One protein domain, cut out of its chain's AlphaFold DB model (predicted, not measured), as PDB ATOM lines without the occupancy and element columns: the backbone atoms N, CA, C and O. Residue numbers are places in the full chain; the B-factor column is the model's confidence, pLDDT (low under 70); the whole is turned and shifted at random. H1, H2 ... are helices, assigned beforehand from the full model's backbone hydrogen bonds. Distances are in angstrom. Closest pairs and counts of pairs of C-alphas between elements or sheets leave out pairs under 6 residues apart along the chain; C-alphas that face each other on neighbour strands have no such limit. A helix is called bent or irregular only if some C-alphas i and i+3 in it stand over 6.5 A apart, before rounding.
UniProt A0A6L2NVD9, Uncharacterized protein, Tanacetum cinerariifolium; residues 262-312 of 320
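AT A GLANCE: This is residues 262 to 312 of the 320 residues of an uncharacterized protein of Tanacetum cinerariifolium (UniProt A0A6L2NVD9). A helical arm leads into a small head: H1 points at the head with its last residues, while residues 262 to 269 of H1 stick out free. The head holds the last part of H1, the shorter H2 and H3, whose lines are nearly at right angles, and the two links, residues 277 to 286 and 298 to 305. The printed part has 51 residues with three named helices, in the order H1, H2, H3, and no named strand; the class is all helix. The whole is only just compact, close to loose, with a radius of gyration of the C-alphas of 11.6 A. The C-alphas span 34 by 26 by 16 A, and the arm adds to the longest span.

IN THESE COORDINATES: H1 comprises residues 262 to 276 and measures 20.6 A from first to last C-alpha. It begins with C-alpha 262 at (117.327, 91.046, 133.184) and ends with C-alpha 276 at (134.761, 80.617, 129.536). After a short link of 10 residues comes H2, residues 287 to 297, 15.3 A long. A second short link, of 8 residues, leads to H3, residues 306 to 312, 11.0 A long, which ends with C-alpha 312 at (149.469, 77.624, 135.174). H3 is neither bent nor irregular, but only just: C-alphas 309 and 312 are 6.2 A apart.

HOW THE PARTS SIT: H1 touches no helix. H1 and H3 are close but not clearly touching; their closest C-alphas, those of Glu 276 and Tyr 306, are 6.0 A apart. These two helices run the same way at a steep tilt of 44 degrees. H1 and H2 are apart. H2 and H3 only just touch, with 3 pairs of C-alphas within 8 A; the closest are those of Gln 291 and Tyr 307, 6.6 A apart. The lines of H2 and H3 are about perpendicular, at 80 degrees. In H1 and H2 every O i to N i+4 pair is within hydrogen-bond range, and in H3 2 of 3 are.

THE WHOLE: The two C-alphas farthest apart are those of Glu 262 and Asp 288, at 35.3 A. Without residues 262 to 269, which stand free, the body of 43 residues spans 24 by 23 by 16 A, with a radius of gyration of 9.7 A. The printed part has no cut, and neither link is long. The mean pLDDT of the printed part is 74.2; it is under 70 at residue 263, residues 298 to 302, residue 304 and residues 309 to 312.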
ATOM      1  N   GLU A 262     116.766  92.258 132.550       72.62
ATOM      2  CA  GLU A 262     117.327  91.046 133.184       72.62
ATOM      3  C   GLU A 262     117.500  89.891 132.183       72.62
ATOM      4  O   GLU A 262     118.440  89.101 132.270       72.62
ATOM      5  N   VAL A 263     116.636  89.844 131.167       69.88
ATOM      6  CA  VAL A 263     116.718  88.900 130.049       69.88
ATOM      7  C   VAL A 263     117.979  89.121 129.210       69.88
ATOM      8  O   VAL A 263     118.650  88.157 128.849       69.88
ATOM      9  N   GLN A 264     118.337  90.371 128.911       70.00
ATOM     10  CA  GLN A 264     119.542  90.694 128.141       70.00
ATOM     11  C   GLN A 264     120.814  90.454 128.956       70.00
ATOM     12  O   GLN A 264     121.791  89.948 128.408       70.00
ATOM     13  N   LEU A 265     120.791  90.746 130.262       74.44
ATOM     14  CA  LEU A 265     121.887  90.392 131.171       74.44
ATOM     15  C   LEU A 265     122.105  88.878 131.209       74.44
ATOM     16  O   LEU A 265     123.244  88.425 131.139       74.44
ATOM     17  N   LYS A 266     121.024  88.093 131.238       73.75
ATOM     18  CA  LYS A 266     121.110  86.634 131.203       73.75
ATOM     19  C   LYS A 266     121.686  86.113 129.888       73.75
ATOM     20  O   LYS A 266     122.555  85.258 129.916       73.75
ATOM     21  N   VAL A 267     121.271  86.663 128.745       77.31
ATOM     22  CA  VAL A 267     121.826  86.273 127.434       77.31
ATOM     23  C   VAL A 267     123.319  86.595 127.335       77.31
ATOM     24  O   VAL A 267     124.073  85.817 126.753       77.31
ATOM     25  N   LEU A 268     123.755  87.725 127.897       73.19
ATOM     26  CA  LEU A 268     125.176  88.067 127.963       73.19
ATOM     27  C   LEU A 268     125.941  87.103 128.877       73.19
ATOM     28  O   LEU A 268     126.986  86.614 128.463       73.19
ATOM     29  N   SER A 269     125.388  86.767 130.045       74.69
ATOM     30  CA  SER A 269     125.963  85.771 130.961       74.69
ATOM     31  C   SER A 269     126.087  84.395 130.296       74.69
ATOM     32  O   SER A 269     127.168  83.821 130.275       74.69
ATOM     33  N   ASP A 270     125.020  83.905 129.655       77.38
ATOM     34  CA  ASP A 270     124.997  82.605 128.970       77.38
ATOM     35  C   ASP A 270     126.002  82.549 127.797       77.38
ATOM     36  O   ASP A 270     126.463  81.474 127.399       77.38
ATOM     37  N   PHE A 271     126.318  83.698 127.191       79.06
ATOM     38  CA  PHE A 271     127.324  83.807 126.134       79.06
ATOM     39  C   PHE A 271     128.752  83.878 126.691       79.06
ATOM     40  O   PHE A 271     129.648  83.235 126.143       79.06
ATOM     41  N   GLU A 272     128.971  84.629 127.772       76.12
ATOM     42  CA  GLU A 272     130.258  84.682 128.474       76.12
ATOM     43  C   GLU A 272     130.647  83.294 129.007       76.12
ATOM     44  O   GLU A 272     131.765  82.845 128.751       76.12
ATOM     45  N   ASP A 273     129.694  82.550 129.577       77.44
ATOM     46  CA  ASP A 273     129.887  81.172 130.047       77.44
ATOM     47  C   ASP A 273     130.288  80.213 128.912       77.44
ATOM     48  O   ASP A 273     131.098  79.301 129.098       77.44
ATOM     49  N   GLN A 274     129.757  80.410 127.700       79.62
ATOM     50  CA  GLN A 274     130.145  79.603 126.536       79.62
ATOM     51  C   GLN A 274     131.597  79.838 126.121       79.62
ATOM     52  O   GLN A 274     132.258  78.896 125.683       79.62
ATOM     53  N   ILE A 275     132.098  81.065 126.272       75.56
ATOM     54  CA  ILE A 275     133.496  81.413 125.996       75.56
ATOM     55  C   ILE A 275     134.406  80.909 127.118       75.56
ATOM     56  O   ILE A 275     135.477  80.374 126.836       75.56
ATOM     57  N   GLU A 276     133.986  81.051 128.373       75.44
ATOM     58  CA  GLU A 276     134.761  80.617 129.536       75.44
ATOM     59  C   GLU A 276     134.918  79.088 129.581       75.44
ATOM     60  O   GLU A 276     136.024  78.581 129.796       75.44
ATOM     61  N   LEU A 277     133.835  78.357 129.301       78.69
ATOM     62  CA  LEU A 277     133.784  76.893 129.348       78.69
ATOM     63  C   LEU A 277     134.030  76.220 127.990       78.69
ATOM     64  O   LEU A 277     133.949  74.995 127.903       78.69
ATOM     65  N   PHE A 278     134.271  76.990 126.920       77.31
ATOM     66  CA  PHE A 278     134.322  76.489 125.535       77.31
ATOM     67  C   PHE A 278     133.162  75.534 125.208       77.31
ATOM     68  O   PHE A 278     133.329  74.479 124.589       77.31
ATOM     69  N   SER A 279     131.967  75.910 125.657       76.12
ATOM     70  CA  SER A 279     130.751  75.108 125.569       76.12
ATOM     71  C   SER A 279     129.816  75.629 124.467       76.12
ATOM     72  O   SER A 279     130.158  76.540 123.709       76.12
ATOM     73  N   GLY A 280     128.647  74.999 124.298       81.69
ATOM     74  CA  GLY A 280     127.659  75.403 123.293       81.69
ATOM     75  C   GLY A 280     128.216  75.359 121.868       81.69
ATOM     76  O   GLY A 280     128.602  74.298 121.375       81.69
ATOM     77  N   LEU A 281     128.273  76.519 121.210       74.81
ATOM     78  CA  LEU A 281     128.778  76.647 119.836       74.81
ATOM     79  C   LEU A 281     130.286  76.382 119.707       74.81
ATOM     80  O   LEU A 281     130.761  76.092 118.611       74.81
ATOM     81  N   LEU A 282     131.032  76.465 120.813       76.19
ATOM     82  CA  LEU A 282     132.480  76.247 120.842       76.19
ATOM     83  C   LEU A 282     132.860  74.813 121.235       76.19
ATOM     84  O   LEU A 282     133.996  74.401 121.005       76.19
ATOM     85  N   ALA A 283     131.908  74.018 121.739       78.69
ATOM     86  CA  ALA A 283     132.125  72.621 122.106       78.69
ATOM     87  C   ALA A 283     132.695  71.739 120.971       78.69
ATOM     88  O   ALA A 283     133.636  70.988 121.251       78.69
ATOM     89  N   PRO A 284     132.205  71.816 119.709       85.56
ATOM     90  CA  PRO A 284     132.678  70.946 118.630       85.56
ATOM     91  C   PRO A 284     134.053  71.339 118.071       85.56
ATOM     92  O   PRO A 284     134.549  70.667 117.167       85.56
ATOM     93  N   LEU A 285     134.671  72.419 118.560       79.50
ATOM     94  CA  LEU A 285     135.996  72.821 118.098       79.50
ATOM     95  C   LEU A 285     137.073  71.821 118.566       79.50
ATOM     96  O   LEU A 285     137.036  71.374 119.714       79.50
ATOM     97  N   PRO A 286     138.058  71.500 117.707       81.75
ATOM     98  CA  PRO A 286     139.267  70.783 118.101       81.75
ATOM     99  C   PRO A 286     139.994  71.463 119.267       81.75
ATOM    100  O   PRO A 286     140.066  72.693 119.325       81.75
ATOM    101  N   GLU A 287     140.585  70.663 120.151       79.25
ATOM    102  CA  GLU A 287     141.238  71.133 121.381       79.25
ATOM    103  C   GLU A 287     142.375  72.130 121.111       79.25
ATOM    104  O   GLU A 287     142.454  73.184 121.744       79.25
ATOM    105  N   ASP A 288     143.174  71.867 120.075       78.69
ATOM    106  CA  ASP A 288     144.268  72.744 119.645       78.69
ATOM    107  C   ASP A 288     143.764  74.148 119.262       78.69
ATOM    108  O   ASP A 288     144.410  75.159 119.547       78.69
ATOM    109  N   LEU A 289     142.580  74.231 118.639       81.50
ATOM    110  CA  LEU A 289     141.963  75.502 118.257       81.50
ATOM    111  C   LEU A 289     141.389  76.241 119.468       81.50
ATOM    112  O   LEU A 289     141.498  77.465 119.533       81.50
ATOM    113  N   LYS A 290     140.828  75.522 120.447       82.06
ATOM    114  CA  LYS A 290     140.380  76.116 121.716       82.06
ATOM    115  C   LYS A 290     141.560  76.716 122.488       82.06
ATOM    116  O   LYS A 290     141.475  77.844 122.973       82.06
ATOM    117  N   GLN A 291     142.703  76.029 122.493       80.44
ATOM    118  CA  GLN A 291     143.930  76.511 123.127       80.44
ATOM    119  C   GLN A 291     144.524  77.736 122.407       80.44
ATOM    120  O   GLN A 291     144.930  78.702 123.060       80.44
ATOM    121  N   GLN A 292     144.514  77.755 121.068       80.19
ATOM    122  CA  GLN A 292     144.908  78.934 120.284       80.19
ATOM    123  C   GLN A 292     143.986  80.134 120.525       80.19
ATOM    124  O   GLN A 292     144.466  81.260 120.677       80.19
ATOM    125  N   LEU A 293     142.671  79.907 120.598       80.31
ATOM    126  CA  LEU A 293     141.693  80.947 120.917       80.31
ATOM    127  C   LEU A 293     141.934  81.524 122.314       80.31
ATOM    128  O   LEU A 293     141.996  82.744 122.455       80.31
ATOM    129  N   CYS A 294     142.153  80.677 123.322       80.62
ATOM    130  CA  CYS A 294     142.465  81.153 124.669       80.62
ATOM    131  C   CYS A 294     143.796  81.946 124.682       80.62
ATOM    132  O   CYS A 294     143.849  83.044 125.231       80.62
ATOM    133  N   SER A 295     144.840  81.509 123.959       77.88
ATOM    134  CA  SER A 295     146.100  82.271 123.796       77.88
ATOM    135  C   SER A 295     145.925  83.640 123.114       77.88
ATOM    136  O   SER A 295     146.632  84.599 123.430       77.88
ATOM    137  N   TYR A 296     144.986  83.761 122.177       77.25
ATOM    138  CA  TYR A 296     144.671  85.044 121.551       77.25
ATOM    139  C   TYR A 296     143.921  85.975 122.517       77.25
ATOM    140  O   TYR A 296     144.189  87.178 122.566       77.25
ATOM    141  N   MET A 297     143.014  85.409 123.316       72.19
ATOM    142  CA  MET A 297     142.136  86.137 124.230       72.19
ATOM    143  C   MET A 297     142.824  86.559 125.537       72.19
ATOM    144  O   MET A 297     142.454  87.595 126.088       72.19
ATOM    145  N   THR A 298     143.880  85.866 125.992       68.25
ATOM    146  CA  THR A 298     144.708  86.272 127.154       68.25
ATOM    147  C   THR A 298     145.405  87.624 126.983       68.25
ATOM    148  O   THR A 298     145.864  88.209 127.962       68.25
ATOM    149  N   ARG A 299     145.454  88.175 125.763       64.44
ATOM    150  CA  ARG A 299     145.909  89.556 125.518       64.44
ATOM    151  C   ARG A 299     144.958  90.607 126.102       64.44
ATOM    152  O   ARG A 299     145.357  91.758 126.263       64.44
ATOM    153  N   ASN A 300     143.726  90.219 126.438       64.38
ATOM    154  CA  ASN A 300     142.781  91.042 127.179       64.38
ATOM    155  C   ASN A 300     142.908  90.751 128.680       64.38
ATOM    156  O   ASN A 300     142.748  89.618 129.123       64.38
ATOM    157  N   THR A 301     143.115  91.793 129.486       57.00
ATOM    158  CA  THR A 301     143.385  91.716 130.939       57.00
ATOM    159  C   THR A 301     142.244  91.154 131.798       57.00
ATOM    160  O   THR A 301     142.386  91.061 133.012       57.00
ATOM    161  N   ARG A 302     141.108  90.792 131.192       64.06
ATOM    162  CA  ARG A 302     139.917  90.238 131.857       64.06
ATOM    163  C   ARG A 302     139.540  88.841 131.358       64.06
ATOM    164  O   ARG A 302     138.429  88.393 131.609       64.06
ATOM    165  N   HIS A 303     140.415  88.171 130.610       74.19
ATOM    166  CA  HIS A 303     140.119  86.832 130.116       74.19
ATOM    167  C   HIS A 303     140.292  85.789 131.226       74.19
ATOM    168  O   HIS A 303     141.387  85.618 131.758       74.19
ATOM    169  N   HIS A 304     139.204  85.096 131.544       68.50
ATOM    170  CA  HIS A 304     139.160  83.963 132.456       68.50
ATOM    171  C   HIS A 304     138.499  82.813 131.687       68.50
ATOM    172  O   HIS A 304     137.372  82.937 131.221       68.50
ATOM    173  N   CYS A 305     139.269  81.769 131.404       78.00
ATOM    174  CA  CYS A 305     138.930  80.670 130.498       78.00
ATOM    175  C   CYS A 305     139.391  79.373 131.168       78.00
ATOM    176  O   CYS A 305     140.420  79.379 131.850       78.00
ATOM    177  N   TYR A 306     138.694  78.258 130.943       74.12
ATOM    178  CA  TYR A 306     139.091  76.946 131.474       74.12
ATOM    179  C   TYR A 306     140.573  76.619 131.188       74.12
ATOM    180  O   TYR A 306     141.333  76.269 132.089       74.12
ATOM    181  N   TYR A 307     141.038  76.871 129.960       73.94
ATOM    182  CA  TYR A 307     142.441  76.667 129.573       73.94
ATOM    183  C   TYR A 307     143.428  77.675 130.192       73.94
ATOM    184  O   TYR A 307     144.610  77.357 130.311       73.94
ATOM    185  N   CYS A 308     142.991  78.873 130.614       73.38
ATOM    186  CA  CYS A 308     143.841  79.794 131.384       73.38
ATOM    187  C   CYS A 308     144.155  79.223 132.766       73.38
ATOM    188  O   CYS A 308     145.268  79.397 133.258       73.38
ATOM    189  N   LEU A 309     143.167  78.569 133.380       68.81
ATOM    190  CA  LEU A 309     143.280  77.987 134.715       68.81
ATOM    191  C   LEU A 309     144.121  76.707 134.708       68.81
ATOM    192  O   LEU A 309     144.909  76.491 135.624       68.81
ATOM    193  N   GLU A 310     144.014  75.880 133.666       62.62
ATOM    194  CA  GLU A 310     144.838  74.668 133.548       62.62
ATOM    195  C   GLU A 310     146.292  74.957 133.119       62.62
ATOM    196  O   GLU A 310     147.217  74.220 133.478       62.62
ATOM    197  N   GLY A 311     146.524  76.063 132.400       56.75
ATOM    198  CA  GLY A 311     147.830  76.452 131.856       56.75
ATOM    199  C   GLY A 311     148.867  76.959 132.869       56.75
ATOM    200  O   GLY A 311     150.028  77.137 132.503       56.75
ATOM    201  N   THR A 312     148.514  77.168 134.142       50.47
ATOM    202  CA  THR A 312     149.469  77.624 135.174       50.47
ATOM    203  C   THR A 312     150.356  76.510 135.752       50.47
ATOM    204  O   THR A 312     151.081  76.747 136.715       50.47
TER     205      THR A 312